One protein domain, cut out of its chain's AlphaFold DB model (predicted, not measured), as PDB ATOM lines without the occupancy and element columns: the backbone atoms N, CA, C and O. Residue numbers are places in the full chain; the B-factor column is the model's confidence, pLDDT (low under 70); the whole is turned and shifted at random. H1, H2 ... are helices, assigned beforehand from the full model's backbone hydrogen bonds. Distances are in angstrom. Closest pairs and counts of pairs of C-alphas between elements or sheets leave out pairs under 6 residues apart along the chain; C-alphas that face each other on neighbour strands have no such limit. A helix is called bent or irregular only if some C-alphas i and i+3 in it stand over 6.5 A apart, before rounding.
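AT A GLANCE: This is residues 20 to 51 and 174 to 257 of the 339 residues of an uncharacterized protein of Plasmodium vivax Mauritania I (UniProt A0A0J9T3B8). Two long helices, H2 and H3, make a hairpin core, with the short H4 packed on H2 and the short H5 on H3. H1 runs nearly straight; its second arm, H1b, meets H3 near their ends to make a corner, and its residues 20 to 28 and 30 to 36 stick out. The printed part has 116 residues with six named helices, H1 to H6 in order, and no named strand: all helix. It is only just loose, close to compact, with a radius of gyration of the C-alphas of 16.4 A and spans of 52 by 36 by 28 A.

HOW THE PARTS SIT: H1, residues 20 to 46, was assigned as one helix by its hydrogen bonds but is bent: C-alphas 31 and 34 are 6.5 A apart, and arms H1a, residues 20 to 31, and H1b, residues 34 to 46, stand at 28 degrees. H1b touches H3, residues 196 to 222, about perpendicular at 86 degrees; the closest C-alphas, Ile 43 and His 201, are 6.5 A apart. H2, residues 174 to 194, touches H3 as a hairpin, opposite ways at an only just steep tilt of 35.3 degrees, closest at C-alphas 192 and 199, 6.1 A. H4, residues 232 to 238, touches H2, closest at C-alphas 235 and 182, 5.6 A. H5, residues 240 to 246, touches H3, closest at C-alphas 240 and 210, 5.5 A. H6, residues 250 to 255, is close to H5 but not clearly touching, closest at C-alphas 250 and 244, 6.6 A. Every O i to N i+4 pair is within hydrogen-bond range in H1a, H1b and H6, against 14 of 17 in H2, 17 of 23 in H3, and 1 of 3 in H4 and H5, whose O i to N i+3 counts are 3 of 4 and 1 of 4.

IN THESE COORDINATES: H1a, 16.0 A long, begins at C-alpha 20 (1.722, 21.937, -22.948), and H1b is 18.3 A. H2 is 30.4 A and H3 38.8 A, with a kink of 45 degrees near residue 212. H6 ends at C-alpha 255 (-26.785, 37.653, -8.590).

THE WHOLE: The C-alphas of Gln 20 and Asn 223 are farthest apart, 52.7 A. Residues 52 to 173 are cut out, with 15.7 A between C-alphas 51 and 174. Of the links printed whole, H3 to H4 is short and the others tight. The pLDDT is under 70 in residues 20 to 46 and 192 to 197.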
ATOM      1  N   GLN A  20       2.382  21.092 -23.950       54.97
ATOM      2  CA  GLN A  20       1.722  21.937 -22.948       54.97
ATOM      3  C   GLN A  20       0.864  23.049 -23.584       54.97
ATOM      4  O   GLN A  20      -0.212  23.380 -23.085       54.97
ATOM      5  N   GLU A  21       1.286  23.575 -24.737       48.41
ATOM      6  CA  GLU A  21       0.514  24.535 -25.528       48.41
ATOM      7  C   GLU A  21      -0.767  23.926 -26.130       48.41
ATOM      8  O   GLU A  21      -1.826  24.554 -26.119       48.41
ATOM      9  N   THR A  22      -0.718  22.671 -26.577       50.91
ATOM     10  CA  THR A  22      -1.876  21.920 -27.078       50.91
ATOM     11  C   THR A  22      -2.864  21.599 -25.960       50.91
ATOM     12  O   THR A  22      -4.067  21.754 -26.157       50.91
ATOM     13  N   TYR A  23      -2.380  21.238 -24.765       56.19
ATOM     14  CA  TYR A  23      -3.237  21.034 -23.591       56.19
ATOM     15  C   TYR A  23      -3.915  22.338 -23.159       56.19
ATOM     16  O   TYR A  23      -5.121  22.371 -22.931       56.19
ATOM     17  N   ARG A  24      -3.169  23.448 -23.134       52.19
ATOM     18  CA  ARG A  24      -3.706  24.782 -22.836       52.19
ATOM     19  C   ARG A  24      -4.740  25.235 -23.871       52.19
ATOM     20  O   ARG A  24      -5.767  25.786 -23.488       52.19
ATOM     21  N   ASN A  25      -4.510  24.973 -25.156       47.88
ATOM     22  CA  ASN A  25      -5.473  25.268 -26.220       47.88
ATOM     23  C   ASN A  25      -6.724  24.381 -26.131       47.88
ATOM     24  O   ASN A  25      -7.828  24.874 -26.351       47.88
ATOM     25  N   PHE A  26      -6.573  23.104 -25.768       55.78
ATOM     26  CA  PHE A  26      -7.691  22.184 -25.559       55.78
ATOM     27  C   PHE A  26      -8.524  22.572 -24.332       55.78
ATOM     28  O   PHE A  26      -9.744  22.662 -24.423       55.78
ATOM     29  N   PHE A  27      -7.871  22.893 -23.214       62.12
ATOM     30  CA  PHE A  27      -8.520  23.415 -22.016       62.12
ATOM     31  C   PHE A  27      -9.230  24.743 -22.306       62.12
ATOM     32  O   PHE A  27     -10.394  24.907 -21.963       62.12
ATOM     33  N   PHE A  28      -8.596  25.666 -23.034       53.88
ATOM     34  CA  PHE A  28      -9.232  26.922 -23.438       53.88
ATOM     35  C   PHE A  28     -10.462  26.694 -24.339       53.88
ATOM     36  O   PHE A  28     -11.519  27.292 -24.125       53.88
ATOM     37  N   MET A  29     -10.352  25.789 -25.315       57.59
ATOM     38  CA  MET A  29     -11.475  25.353 -26.147       57.59
ATOM     39  C   MET A  29     -12.616  24.784 -25.302       57.59
ATOM     40  O   MET A  29     -13.756  25.211 -25.449       57.59
ATOM     41  N   TYR A  30     -12.329  23.845 -24.406       55.47
ATOM     42  CA  TYR A  30     -13.358  23.135 -23.653       55.47
ATOM     43  C   TYR A  30     -13.990  23.991 -22.547       55.47
ATOM     44  O   TYR A  30     -15.197  23.924 -22.337       55.47
ATOM     45  N   SER A  31     -13.206  24.830 -21.870       54.62
ATOM     46  CA  SER A  31     -13.674  25.655 -20.750       54.62
ATOM     47  C   SER A  31     -14.374  26.940 -21.187       54.62
ATOM     48  O   SER A  31     -15.239  27.422 -20.461       54.62
ATOM     49  N   TYR A  32     -14.037  27.498 -22.356       51.12
ATOM     50  CA  TYR A  32     -14.573  28.796 -22.788       51.12
ATOM     51  C   TYR A  32     -15.326  28.718 -24.116       51.12
ATOM     52  O   TYR A  32     -16.435  29.239 -24.221       51.12
ATOM     53  N   ILE A  33     -14.776  28.032 -25.121       55.12
ATOM     54  CA  ILE A  33     -15.378  27.983 -26.462       55.12
ATOM     55  C   ILE A  33     -16.555  27.005 -26.504       55.12
ATOM     56  O   ILE A  33     -17.609  27.346 -27.027       55.12
ATOM     57  N   PHE A  34     -16.431  25.812 -25.925       56.59
ATOM     58  CA  PHE A  34     -17.478  24.792 -25.961       56.59
ATOM     59  C   PHE A  34     -18.765  25.222 -25.232       56.59
ATOM     60  O   PHE A  34     -19.844  25.007 -25.784       56.59
ATOM     61  N   PRO A  35     -18.719  25.901 -24.066       55.91
ATOM     62  CA  PRO A  35     -19.909  26.465 -23.435       55.91
ATOM     63  C   PRO A  35     -20.525  27.599 -24.259       55.91
ATOM     64  O   PRO A  35     -21.748  27.668 -24.356       55.91
ATOM     65  N   LEU A  36     -19.706  28.450 -24.894       52.12
ATOM     66  CA  LEU A  36     -20.174  29.487 -25.821       52.12
ATOM     67  C   LEU A  36     -20.861  28.875 -27.049       52.12
ATOM     68  O   LEU A  36     -21.962  29.293 -27.391       52.12
ATOM     69  N   ILE A  37     -20.272  27.840 -27.654       53.50
ATOM     70  CA  ILE A  37     -20.854  27.090 -28.774       53.50
ATOM     71  C   ILE A  37     -22.136  26.390 -28.327       53.50
ATOM     72  O   ILE A  37     -23.149  26.518 -28.996       53.50
ATOM     73  N   LYS A  38     -22.156  25.703 -27.180       48.09
ATOM     74  CA  LYS A  38     -23.359  25.044 -26.648       48.09
ATOM     75  C   LYS A  38     -24.482  26.049 -26.376       48.09
ATOM     76  O   LYS A  38     -25.646  25.762 -26.639       48.09
ATOM     77  N   ARG A  39     -24.141  27.240 -25.878       57.03
ATOM     78  CA  ARG A  39     -25.073  28.349 -25.641       57.03
ATOM     79  C   ARG A  39     -25.587  28.940 -26.956       57.03
ATOM     80  O   ARG A  39     -26.787  29.157 -27.061       57.03
ATOM     81  N   TYR A  40     -24.721  29.103 -27.956       52.25
ATOM     82  CA  TYR A  40     -25.071  29.527 -29.316       52.25
ATOM     83  C   TYR A  40     -25.965  28.501 -30.031       52.25
ATOM     84  O   TYR A  40     -27.032  28.854 -30.509       52.25
ATOM     85  N   LEU A  41     -25.605  27.214 -30.005       50.75
ATOM     86  CA  LEU A  41     -26.393  26.102 -30.550       50.75
ATOM     87  C   LEU A  41     -27.769  25.976 -29.879       50.75
ATOM     88  O   LEU A  41     -28.741  25.587 -30.518       50.75
ATOM     89  N   LYS A  42     -27.877  26.331 -28.595       55.84
ATOM     90  CA  LYS A  42     -29.165  26.350 -27.896       55.84
ATOM     91  C   LYS A  42     -29.987  27.611 -28.198       55.84
ATOM     92  O   LYS A  42     -31.205  27.524 -28.251       55.84
ATOM     93  N   ILE A  43     -29.356  28.754 -28.474       55.16
ATOM     94  CA  ILE A  43     -30.041  29.937 -29.033       55.16
ATOM     95  C   ILE A  43     -30.593  29.622 -30.432       55.16
ATOM     96  O   ILE A  43     -31.762  29.880 -30.697       55.16
ATOM     97  N   LEU A  44     -29.800  28.951 -31.265       52.72
ATOM     98  CA  LEU A  44     -30.226  28.351 -32.534       52.72
ATOM     99  C   LEU A  44     -31.460  27.444 -32.360       52.72
ATOM    100  O   LEU A  44     -32.380  27.500 -33.169       52.72
ATOM    101  N   SER A  45     -31.521  26.655 -31.277       54.84
ATOM    102  CA  SER A  45     -32.680  25.793 -30.975       54.84
ATOM    103  C   SER A  45     -33.935  26.535 -30.497       54.84
ATOM    104  O   SER A  45     -35.023  25.974 -30.565       54.84
ATOM    105  N   ILE A  46     -33.801  27.782 -30.028       62.81
ATOM    106  CA  ILE A  46     -34.940  28.656 -29.680       62.81
ATOM    107  C   ILE A  46     -35.555  29.272 -30.949       62.81
ATOM    108  O   ILE A  46     -36.708  29.695 -30.935       62.81
ATOM    109  N   GLY A  47     -34.809  29.267 -32.059       72.31
ATOM    110  CA  GLY A  47     -35.229  29.841 -33.329       72.31
ATOM    111  C   GLY A  47     -35.162  31.363 -33.278       72.31
ATOM    112  O   GLY A  47     -36.094  32.024 -32.824       72.31
ATOM    113  N   LEU A  48     -34.054  31.932 -33.754       85.69
ATOM    114  CA  LEU A  48     -33.955  33.370 -33.982       85.69
ATOM    115  C   LEU A  48     -34.644  33.710 -35.315       85.69
ATOM    116  O   LEU A  48     -34.213  33.185 -36.346       85.69
ATOM    117  N   PRO A  49     -35.677  34.573 -35.335       87.81
ATOM    118  CA  PRO A  49     -36.380  34.935 -36.565       87.81
ATOM    119  C   PRO A  49     -35.451  35.398 -37.688       87.81
ATOM    120  O   PRO A  49     -35.582  34.928 -38.817       87.81
ATOM    121  N   SER A  50     -34.460  36.245 -37.384       91.38
ATOM    122  CA  SER A  50     -33.510  36.722 -38.392       91.38
ATOM    123  C   SER A  50     -32.670  35.576 -38.968       91.38
ATOM    124  O   SER A  50     -32.395  35.531 -40.161       91.38
ATOM    125  N   GLU A  51     -32.258  34.621 -38.132       90.06
ATOM    126  CA  GLU A  51     -31.476  33.461 -38.567       90.06
ATOM    127  C   GLU A  51     -32.316  32.503 -39.415       90.06
ATOM    128  O   GLU A  51     -31.857  32.045 -40.460       90.06
ATOM    129  N   LYS A 174     -22.577  46.292 -38.264       96.19
ATOM    130  CA  LYS A 174     -23.102  46.603 -36.929       96.19
ATOM    131  C   LYS A 174     -24.572  47.004 -37.004       96.19
ATOM    132  O   LYS A 174     -25.340  46.590 -36.145       96.19
ATOM    133  N   ARG A 175     -24.972  47.762 -38.032       95.88
ATOM    134  CA  ARG A 175     -26.380  48.137 -38.250       95.88
ATOM    135  C   ARG A 175     -27.245  46.908 -38.504       95.88
ATOM    136  O   ARG A 175     -28.254  46.738 -37.830       95.88
ATOM    137  N   LYS A 176     -26.789  46.000 -39.369       96.31
ATOM    138  CA  LYS A 176     -27.406  44.687 -39.577       96.31
ATOM    139  C   LYS A 176     -27.542  43.924 -38.261       96.31
ATOM    140  O   LYS A 176     -28.632  43.478 -37.942       96.31
ATOM    141  N   GLN A 177     -26.464  43.797 -37.485       96.31
ATOM    142  CA  GLN A 177     -26.497  43.089 -36.199       96.31
ATOM    143  C   GLN A 177     -27.458  43.734 -35.192       96.31
ATOM    144  O   GLN A 177     -28.111  43.022 -34.436       96.31
ATOM    145  N   LEU A 178     -27.548  45.068 -35.171       95.81
ATOM    146  CA  LEU A 178     -28.508  45.770 -34.326       95.81
ATOM    147  C   LEU A 178     -29.927  45.440 -34.779       95.81
ATOM    148  O   LEU A 178     -30.755  45.109 -33.941       95.81
ATOM    149  N   TYR A 179     -30.200  45.496 -36.081       95.25
ATOM    150  CA  TYR A 179     -31.516  45.161 -36.601       95.25
ATOM    151  C   TYR A 179     -31.881  43.702 -36.304       95.25
ATOM    152  O   TYR A 179     -32.929  43.462 -35.715       95.25
ATOM    153  N   ASP A 180     -30.974  42.751 -36.561       95.12
ATOM    154  CA  ASP A 180     -31.118  41.341 -36.166       95.12
ATOM    155  C   ASP A 180     -31.477  41.226 -34.669       95.12
ATOM    156  O   ASP A 180     -32.377  40.474 -34.295       95.12
ATOM    157  N   TYR A 181     -30.829  42.013 -33.800       94.62
ATOM    158  CA  TYR A 181     -31.168  42.080 -32.378       94.62
ATOM    159  C   TYR A 181     -32.612  42.524 -32.121       94.62
ATOM    160  O   TYR A 181     -33.324  41.814 -31.406       94.62
ATOM    161  N   CYS A 182     -33.043  43.641 -32.710       92.31
ATOM    162  CA  CYS A 182     -34.392  44.185 -32.543       92.31
ATOM    163  C   CYS A 182     -35.457  43.153 -32.953       92.31
ATOM    164  O   CYS A 182     -36.357  42.833 -32.180       92.31
ATOM    165  N   VAL A 183     -35.280  42.564 -34.140       91.00
ATOM    166  CA  VAL A 183     -36.180  41.562 -34.728       91.00
ATOM    167  C   VAL A 183     -36.278  40.311 -33.866       91.00
ATOM    168  O   VAL A 183     -37.360  39.797 -33.577       91.00
ATOM    169  N   ASN A 184     -35.127  39.808 -33.428       90.94
ATOM    170  CA  ASN A 184     -35.091  38.606 -32.617       90.94
ATOM    171  C   ASN A 184     -35.707  38.847 -31.242       90.94
ATOM    172  O   ASN A 184     -36.458  38.001 -30.762       90.94
ATOM    173  N   TYR A 185     -35.413  39.983 -30.605       88.69
ATOM    174  CA  TYR A 185     -35.930  40.267 -29.273       88.69
ATOM    175  C   TYR A 185     -37.457  40.410 -29.261       88.69
ATOM    176  O   TYR A 185     -38.089  39.863 -28.360       88.69
ATOM    177  N   GLU A 186     -38.059  41.038 -30.275       83.88
ATOM    178  CA  GLU A 186     -39.522  41.132 -30.403       83.88
ATOM    179  C   GLU A 186     -40.195  39.748 -30.311       83.88
ATOM    180  O   GLU A 186     -41.180  39.553 -29.591       83.88
ATOM    181  N   SER A 187     -39.624  38.753 -30.993       80.88
ATOM    182  CA  SER A 187     -40.134  37.377 -30.975       80.88
ATOM    183  C   SER A 187     -39.774  36.627 -29.693       80.88
ATOM    184  O   SER A 187     -40.601  35.899 -29.141       80.88
ATOM    185  N   LEU A 188     -38.552  36.810 -29.184       83.56
ATOM    186  CA  LEU A 188     -38.095  36.180 -27.944       83.56
ATOM    187  C   LEU A 188     -38.892  36.665 -26.729       83.56
ATOM    188  O   LEU A 188     -39.183  35.859 -25.849       83.56
ATOM    189  N   LYS A 189     -39.281  37.946 -26.682       78.38
ATOM    190  CA  LYS A 189     -40.121  38.504 -25.615       78.38
ATOM    191  C   LYS A 189     -41.438  37.738 -25.512       78.38
ATOM    192  O   LYS A 189     -41.742  37.227 -24.436       78.38
ATOM    193  N   LYS A 190     -42.137  37.547 -26.638       74.75
ATOM    194  CA  LYS A 190     -43.367  36.738 -26.704       74.75
ATOM    195  C   LYS A 190     -43.111  35.320 -26.187       74.75
ATOM    196  O   LYS A 190     -43.837  34.837 -25.334       74.75
ATOM    197  N   GLN A 191     -42.028  34.666 -26.613       70.19
ATOM    198  CA  GLN A 191     -41.692  33.317 -26.131       70.19
ATOM    199  C   GLN A 191     -41.362  33.258 -24.628       70.19
ATOM    200  O   GLN A 191     -41.631  32.244 -23.982       70.19
ATOM    201  N   SER A 192     -40.772  34.317 -24.066       69.12
ATOM    202  CA  SER A 192     -40.408  34.386 -22.645       69.12
ATOM    203  C   SER A 192     -41.624  34.334 -21.720       69.12
ATOM    204  O   SER A 192     -41.531  33.787 -20.622       69.12
ATOM    205  N   GLU A 193     -42.764  34.840 -22.194       67.75
ATOM    206  CA  GLU A 193     -44.041  34.824 -21.478       67.75
ATOM    207  C   GLU A 193     -44.603  33.395 -21.374       67.75
ATOM    208  O   GLU A 193     -45.210  33.041 -20.366       67.75
ATOM    209  N   PHE A 194     -44.328  32.539 -22.366       65.75
ATOM    210  CA  PHE A 194     -44.842  31.166 -22.423       65.75
ATOM    211  C   PHE A 194     -43.881  30.111 -21.850       65.75
ATOM    212  O   PHE A 194     -44.330  29.097 -21.316       65.75
ATOM    213  N   TYR A 195     -42.560  30.326 -21.925       67.06
ATOM    214  CA  TYR A 195     -41.560  29.306 -21.579       67.06
ATOM    215  C   TYR A 195     -40.521  29.806 -20.567       67.06
ATOM    216  O   TYR A 195     -39.434  30.263 -20.931       67.06
ATOM    217  N   LYS A 196     -40.795  29.609 -19.267       66.38
ATOM    218  CA  LYS A 196     -39.877  29.979 -18.162       66.38
ATOM    219  C   LYS A 196     -38.451  29.430 -18.333       66.38
ATOM    220  O   LYS A 196     -37.481  30.125 -18.039       66.38
ATOM    221  N   ASN A 197     -38.307  28.221 -18.884       68.19
ATOM    222  CA  ASN A 197     -37.006  27.567 -19.089       68.19
ATOM    223  C   ASN A 197     -36.110  28.271 -20.130       68.19
ATOM    224  O   ASN A 197     -34.900  28.034 -20.157       68.19
ATOM    225  N   ASN A 198     -36.669  29.164 -20.953       76.31
ATOM    226  CA  ASN A 198     -35.919  29.913 -21.963       76.31
ATOM    227  C   ASN A 198     -35.332  31.221 -21.418       76.31
ATOM    228  O   ASN A 198     -34.488  31.832 -22.077       76.31
ATOM    229  N   CYS A 199     -35.694  31.627 -20.197       81.81
ATOM    230  CA  CYS A 199     -35.303  32.925 -19.652       81.81
ATOM    231  C   CYS A 199     -33.776  33.120 -19.584       81.81
ATOM    232  O   CYS A 199     -33.271  34.150 -20.028       81.81
ATOM    233  N   ARG A 200     -33.007  32.101 -19.158       84.06
ATOM    234  CA  ARG A 200     -31.528  32.168 -19.135       84.06
ATOM    235  C   ARG A 200     -30.932  32.428 -20.516       84.06
ATOM    236  O   ARG A 200     -29.936  33.139 -20.617       84.06
ATOM    237  N   HIS A 201     -31.527  31.886 -21.576       82.19
ATOM    238  CA  HIS A 201     -31.061  32.087 -22.949       82.19
ATOM    239  C   HIS A 201     -31.395  33.480 -23.481       82.19
ATOM    240  O   HIS A 201     -30.564  34.088 -24.156       82.19
ATOM    241  N   ILE A 202     -32.562  34.006 -23.123       85.81
ATOM    242  CA  ILE A 202     -32.992  35.352 -23.507       85.81
ATOM    243  C   ILE A 202     -32.152  36.401 -22.775       85.81
ATOM    244  O   ILE A 202     -31.551  37.247 -23.431       85.81
ATOM    245  N   TYR A 203     -31.998  36.278 -21.451       88.31
ATOM    246  CA  TYR A 203     -31.111  37.125 -20.638       88.31
ATOM    247  C   TYR A 203     -29.717  37.210 -21.257       88.31
ATOM    248  O   TYR A 203     -29.157  38.267 -21.527       88.31
ATOM    249  N   SER A 204     -29.191  36.034 -21.558       87.88
ATOM    250  CA  SER A 204     -27.923  35.820 -22.212       87.88
ATOM    251  C   SER A 204     -27.785  36.538 -23.564       87.88
ATOM    252  O   SER A 204     -26.765  37.182 -23.810       87.88
ATOM    253  N   TYR A 205     -28.781  36.393 -24.439       89.31
ATOM    254  CA  TYR A 205     -28.809  36.993 -25.772       89.31
ATOM    255  C   TYR A 205     -28.847  38.524 -25.697       89.31
ATOM    256  O   TYR A 205     -28.000  39.199 -26.291       89.31
ATOM    257  N   VAL A 206     -29.759  39.062 -24.885       92.75
ATOM    258  CA  VAL A 206     -29.909  40.503 -24.652       92.75
ATOM    259  C   VAL A 206     -28.632  41.096 -24.067       92.75
ATOM    260  O   VAL A 206     -28.087  42.052 -24.613       92.75
ATOM    261  N   LYS A 207     -28.079  40.472 -23.021       92.69
ATOM    262  CA  LYS A 207     -26.832  40.923 -22.396       92.69
ATOM    263  C   LYS A 207     -25.666  40.942 -23.386       92.69
ATOM    264  O   LYS A 207     -24.899  41.899 -23.408       92.69
ATOM    265  N   SER A 208     -25.542  39.918 -24.233       91.44
ATOM    266  CA  SER A 208     -24.487  39.878 -25.256       91.44
ATOM    267  C   SER A 208     -24.636  40.964 -26.331       91.44
ATOM    268  O   SER A 208     -23.640  41.380 -26.918       91.44
ATOM    269  N   SER A 209     -25.857  41.467 -26.539       94.06
ATOM    270  CA  SER A 209     -26.171  42.530 -27.502       94.06
ATOM    271  C   SER A 209     -26.036  43.941 -26.907       94.06
ATOM    272  O   SER A 209     -25.934  44.914 -27.654       94.06
ATOM    273  N   ALA A 210     -25.959  44.074 -25.576       95.81
ATOM    274  CA  ALA A 210     -25.879  45.360 -24.874       95.81
ATOM    275  C   ALA A 210     -24.738  46.287 -25.330       95.81
ATOM    276  O   ALA A 210     -25.004  47.467 -25.571       95.81
ATOM    277  N   PRO A 211     -23.493  45.813 -25.545       95.69
ATOM    278  CA  PRO A 211     -22.425  46.682 -26.036       95.69
ATOM    279  C   PRO A 211     -22.705  47.249 -27.436       95.69
ATOM    280  O   PRO A 211     -22.419  48.417 -27.703       95.69
ATOM    281  N   LEU A 212     -23.292  46.435 -28.324       95.88
ATOM    282  CA  LEU A 212     -23.685  46.856 -29.670       95.88
ATOM    283  C   LEU A 212     -24.803  47.899 -29.607       95.88
ATOM    284  O   LEU A 212     -24.728  48.920 -30.287       95.88
ATOM    285  N   TYR A 213     -25.807  47.669 -28.763       95.81
ATOM    286  CA  TYR A 213     -26.894  48.619 -28.576       95.81
ATOM    287  C   TYR A 213     -26.381  49.958 -28.037       95.81
ATOM    288  O   TYR A 213     -26.680  51.010 -28.600       95.81
ATOM    289  N   LYS A 214     -25.532  49.930 -27.001       95.94
ATOM    290  CA  LYS A 214     -24.936  51.129 -26.391       95.94
ATOM    291  C   LYS A 214     -24.143  51.971 -27.395       95.94
ATOM    292  O   LYS A 214     -24.188  53.201 -27.329       95.94
ATOM    293  N   HIS A 215     -23.450  51.326 -28.338       93.81
ATOM    294  CA  HIS A 215     -22.760  52.016 -29.429       93.81
ATOM    295  C   HIS A 215     -23.727  52.888 -30.240       93.81
ATOM    296  O   HIS A 215     -23.470  54.078 -30.405       93.81
ATOM    297  N   PHE A 216     -24.864  52.338 -30.675       94.12
ATOM    298  CA  PHE A 216     -25.862  53.100 -31.428       94.12
ATOM    299  C   PHE A 216     -26.648  54.080 -30.562       94.12
ATOM    300  O   PHE A 216     -26.863  55.201 -31.000       94.12
ATOM    301  N   LYS A 217     -26.983  53.733 -29.314       93.94
ATOM    302  CA  LYS A 217     -27.610  54.652 -28.346       93.94
ATOM    303  C   LYS A 217     -26.806  55.942 -28.184       93.94
ATOM    304  O   LYS A 217     -27.380  57.022 -28.156       93.94
ATOM    305  N   THR A 218     -25.479  55.829 -28.152       91.88
ATOM    306  CA  THR A 218     -24.571  56.985 -28.079       91.88
ATOM    307  C   THR A 218     -24.491  57.730 -29.416       91.88
ATOM    308  O   THR A 218     -24.612  58.951 -29.451       91.88
ATOM    309  N   SER A 219     -24.324  57.011 -30.531       88.62
ATOM    310  CA  SER A 219     -24.207  57.614 -31.870       88.62
ATOM    311  C   SER A 219     -25.496  58.287 -32.361       88.62
ATOM    312  O   SER A 219     -25.436  59.220 -33.158       88.62
ATOM    313  N   CYS A 220     -26.655  57.832 -31.888       90.88
ATOM    314  CA  CYS A 220     -27.972  58.322 -32.281       90.88
ATOM    315  C   CYS A 220     -28.448  59.553 -31.497       90.88
ATOM    316  O   CYS A 220     -29.531  60.051 -31.787       90.88
ATOM    317  N   VAL A 221     -27.668  60.079 -30.543       86.38
ATOM    318  CA  VAL A 221     -28.050  61.280 -29.769       86.38
ATOM    319  C   VAL A 221     -28.272  62.492 -30.678       86.38
ATOM    320  O   VAL A 221     -29.183  63.278 -30.443       86.38
ATOM    321  N   SER A 222     -27.474  62.631 -31.742       76.56
ATOM    322  CA  SER A 222     -27.569  63.763 -32.668       76.56
ATOM    323  C   SER A 222     -28.609  63.588 -33.784       76.56
ATOM    324  O   SER A 222     -28.691  64.463 -34.638       76.56
ATOM    325  N   ASN A 223     -29.358  62.472 -33.826       70.06
ATOM    326  CA  ASN A 223     -30.279  62.096 -34.919       70.06
ATOM    327  C   ASN A 223     -29.680  62.197 -36.344       70.06
ATOM    328  O   ASN A 223     -30.407  62.282 -37.326       70.06
ATOM    329  N   ASP A 224     -28.351  62.172 -36.469       79.44
ATOM    330  CA  ASP A 224     -27.648  62.212 -37.752       79.44
ATOM    331  C   ASP A 224     -27.822  60.858 -38.447       79.44
ATOM    332  O   ASP A 224     -27.296  59.857 -37.963       79.44
ATOM    333  N   GLU A 225     -28.548  60.804 -39.567       73.62
ATOM    334  CA  GLU A 225     -28.830  59.555 -40.294       73.62
ATOM    335  C   GLU A 225     -27.555  58.834 -40.769       73.62
ATOM    336  O   GLU A 225     -27.523  57.602 -40.887       73.62
ATOM    337  N   ASN A 226     -26.451  59.568 -40.951       78.12
ATOM    338  CA  ASN A 226     -25.162  58.959 -41.275       78.12
ATOM    339  C   ASN A 226     -24.602  58.148 -40.104       78.12
ATOM    340  O   ASN A 226     -23.842  57.207 -40.313       78.12
ATOM    341  N   LYS A 227     -24.997  58.460 -38.867       83.62
ATOM    342  CA  LYS A 227     -24.553  57.789 -37.631       83.62
ATOM    343  C   LYS A 227     -25.635  56.917 -37.005       83.62
ATOM    344  O   LYS A 227     -25.318  55.966 -36.294       83.62
ATOM    345  N   CYS A 228     -26.895  57.230 -37.277       89.94
ATOM    346  CA  CYS A 228     -28.052  56.582 -36.698       89.94
ATOM    347  C   CYS A 228     -28.858  55.834 -37.765       89.94
ATOM    348  O   CYS A 228     -29.290  56.442 -38.743       89.94
ATOM    349  N   PRO A 229     -29.088  54.520 -37.616       90.81
ATOM    350  CA  PRO A 229     -29.923  53.780 -38.555       90.81
ATOM    351  C   PRO A 229     -31.367  54.293 -38.563       90.81
ATOM    352  O   PRO A 229     -31.946  54.503 -37.499       90.81
ATOM    353  N   LYS A 230     -31.988  54.403 -39.747       88.69
ATOM    354  CA  LYS A 230     -33.385  54.865 -39.906       88.69
ATOM    355  C   LYS A 230     -34.378  54.055 -39.056       88.69
ATOM    356  O   LYS A 230     -35.326  54.600 -38.502       88.69
ATOM    357  N   PHE A 231     -34.122  52.755 -38.880       89.06
ATOM    358  CA  PHE A 231     -34.947  51.865 -38.058       89.06
ATOM    359  C   PHE A 231     -34.729  52.016 -36.538       89.06
ATOM    360  O   PHE A 231     -35.483  51.430 -35.764       89.06
ATOM    361  N   TYR A 232     -33.720  52.770 -36.075       91.50
ATOM    362  CA  TYR A 232     -33.316  52.791 -34.661       91.50
ATOM    363  C   TYR A 232     -34.448  53.204 -33.717       91.50
ATOM    364  O   TYR A 232     -34.597  52.616 -32.649       91.50
ATOM    365  N   ASN A 233     -35.288  54.162 -34.123       88.69
ATOM    366  CA  ASN A 233     -36.411  54.617 -33.303       88.69
ATOM    367  C   ASN A 233     -37.385  53.485 -32.948       88.69
ATOM    368  O   ASN A 233     -37.855  53.444 -31.815       88.69
ATOM    369  N   LYS A 234     -37.614  52.534 -33.864       86.25
ATOM    370  CA  LYS A 234     -38.442  51.344 -33.603       86.25
ATOM    371  C   LYS A 234     -37.768  50.360 -32.641       86.25
ATOM    372  O   LYS A 234     -38.440  49.595 -31.974       86.25
ATOM    373  N   CYS A 235     -36.441  50.410 -32.526       90.00
ATOM    374  CA  CYS A 235     -35.662  49.548 -31.639       90.00
ATOM    375  C   CYS A 235     -35.430  50.145 -30.236       90.00
ATOM    376  O   CYS A 235     -34.772  49.530 -29.393       90.00
ATOM    377  N   LYS A 236     -35.940  51.353 -29.955       91.19
ATOM    378  CA  LYS A 236     -35.767  52.015 -28.650       91.19
ATOM    379  C   LYS A 236     -36.394  51.230 -27.499       91.19
ATOM    380  O   LYS A 236     -35.805  51.153 -26.427       91.19
ATOM    381  N   GLU A 237     -37.534  50.590 -27.735       89.19
ATOM    382  CA  GLU A 237     -38.203  49.754 -26.729       89.19
ATOM    383  C   GLU A 237     -37.442  48.464 -26.385       89.19
ATOM    384  O   GLU A 237     -37.712  47.841 -25.362       89.19
ATOM    385  N   TYR A 238     -36.461  48.081 -27.206       91.62
ATOM    386  CA  TYR A 238     -35.634  46.893 -26.995       91.62
ATOM    387  C   TYR A 238     -34.292  47.216 -26.345       91.62
ATOM    388  O   TYR A 238     -33.384  46.388 -26.389       91.62
ATOM    389  N   ASP A 239     -34.125  48.407 -25.769       95.19
ATOM    390  CA  ASP A 239     -32.908  48.768 -25.049       95.19
ATOM    391  C   ASP A 239     -32.589  47.719 -23.967       95.19
ATOM    392  O   ASP A 239     -33.416  47.499 -23.080       95.19
ATOM    393  N   PRO A 240     -31.413  47.067 -24.010       95.75
ATOM    394  CA  PRO A 240     -30.993  46.095 -23.004       95.75
ATOM    395  C   PRO A 240     -31.086  46.601 -21.562       95.75
ATOM    396  O   PRO A 240     -31.421  45.808 -20.683       95.75
ATOM    397  N   ASP A 241     -30.864  47.899 -21.321       95.12
ATOM    398  CA  ASP A 241     -31.004  48.516 -19.994       95.12
ATOM    399  C   ASP A 241     -32.472  48.528 -19.519       95.12
ATOM    400  O   ASP A 241     -32.742  48.487 -18.321       95.12
ATOM    401  N   ILE A 242     -33.423  48.566 -20.458       94.25
ATOM    402  CA  ILE A 242     -34.868  48.546 -20.196       94.25
ATOM    403  C   ILE A 242     -35.369  47.108 -20.092       94.25
ATOM    404  O   ILE A 242     -36.135  46.782 -19.190       94.25
ATOM    405  N   VAL A 243     -34.960  46.237 -21.014       93.00
ATOM    406  CA  VAL A 243     -35.582  44.920 -21.155       93.00
ATOM    407  C   VAL A 243     -35.001  43.856 -20.230       93.00
ATOM    408  O   VAL A 243     -35.741  42.961 -19.822       93.00
ATOM    409  N   LEU A 244     -33.718  43.929 -19.850       92.50
ATOM    410  CA  LEU A 244     -33.116  42.934 -18.950       92.50
ATOM    411  C   LEU A 244     -33.840  42.857 -17.596       92.50
ATOM    412  O   LEU A 244     -34.194  41.740 -17.214       92.50
ATOM    413  N   PRO A 245     -34.129  43.979 -16.899       92.25
ATOM    414  CA  PRO A 245     -34.832  43.948 -15.614       92.25
ATOM    415  C   PRO A 245     -36.256  43.381 -15.685       92.25
ATOM    416  O   PRO A 245     -36.785  42.938 -14.671       92.25
ATOM    417  N   THR A 246     -36.881  43.377 -16.869       89.62
ATOM    418  CA  THR A 246     -38.243  42.843 -17.065       89.62
ATOM    419  C   THR A 246     -38.285  41.317 -17.155       89.62
ATOM    420  O   THR A 246     -39.358  40.721 -17.058       89.62
ATOM    421  N   LEU A 247     -37.135  40.660 -17.332       86.75
ATOM    422  CA  LEU A 247     -37.066  39.206 -17.414       86.75
ATOM    423  C   LEU A 247     -37.314  38.580 -16.038       86.75
ATOM    424  O   LEU A 247     -36.667  38.932 -15.055       86.75
ATOM    425  N   SER A 248     -38.183  37.571 -15.980       84.56
ATOM    426  CA  SER A 248     -38.553  36.896 -14.725       84.56
ATOM    427  C   SER A 248     -37.366  36.286 -13.964       84.56
ATOM    428  O   SER A 248     -37.388  36.234 -12.740       84.56
ATOM    429  N   CYS A 249     -36.314  35.868 -14.674       85.62
ATOM    430  CA  CYS A 249     -35.080  35.318 -14.104       85.62
ATOM    431  C   CYS A 249     -33.975  36.361 -13.873       85.62
ATOM    432  O   CYS A 249     -32.842  35.979 -13.573       85.62
ATOM    433  N   TYR A 250     -34.254  37.661 -14.050       89.12
ATOM    434  CA  TYR A 250     -33.243  38.715 -13.941       89.12
ATOM    435  C   TYR A 250     -32.526  38.670 -12.593       89.12
ATOM    436  O   TYR A 250     -31.303  38.594 -12.561       89.12
ATOM    437  N   ASN A 251     -33.279  38.651 -11.490       88.00
ATOM    438  CA  ASN A 251     -32.710  38.686 -10.142       88.00
ATOM    439  C   ASN A 251     -31.811  37.481  -9.846       88.00
ATOM    440  O   ASN A 251     -30.784  37.643  -9.194       88.00
ATOM    441  N   ASP A 252     -32.180  36.293 -10.325       86.94
ATOM    442  CA  ASP A 252     -31.411  35.069 -10.088       86.94
ATOM    443  C   ASP A 252     -30.092  35.109 -10.862       86.94
ATOM    444  O   ASP A 252     -29.018  34.909 -10.300       86.94
ATOM    445  N   LEU A 253     -30.161  35.449 -12.150       86.44
ATOM    446  CA  LEU A 253     -28.988  35.464 -13.018       86.44
ATOM    447  C   LEU A 253     -28.069  36.643 -12.744       86.44
ATOM    448  O   LEU A 253     -26.862  36.480 -12.854       86.44
ATOM    449  N   HIS A 254     -28.617  37.803 -12.381       87.12
ATOM    450  CA  HIS A 254     -27.829  38.988 -12.067       87.12
ATOM    451  C   HIS A 254     -27.011  38.809 -10.777       87.12
ATOM    452  O   HIS A 254     -25.901  39.323 -10.684       87.12
ATOM    453  N   LYS A 255     -27.520  38.031  -9.809       85.38
ATOM    454  CA  LYS A 255     -26.785  37.653  -8.590       85.38
ATOM    455  C   LYS A 255     -25.696  36.607  -8.836       85.38
ATOM    456  O   LYS A 255     -24.698  36.610  -8.128       85.38
ATOM    457  N   GLU A 256     -25.878  35.717  -9.816       81.00
ATOM    458  CA  GLU A 256     -24.854  34.742 -10.238       81.00
ATOM    459  C   GLU A 256     -23.658  35.409 -10.947       81.00
ATOM    460  O   GLU A 256     -22.649  34.750 -11.220       81.00
ATOM    461  N   GLU A 257     -23.754  36.693 -11.303       76.94
ATOM    462  CA  GLU A 257     -22.690  37.370 -12.036       76.94
ATOM    463  C   GLU A 257     -21.546  37.742 -11.101       76.94
ATOM    464  O   GLU A 257     -21.787  38.315 -10.038       76.94
TER     465      GLU A 257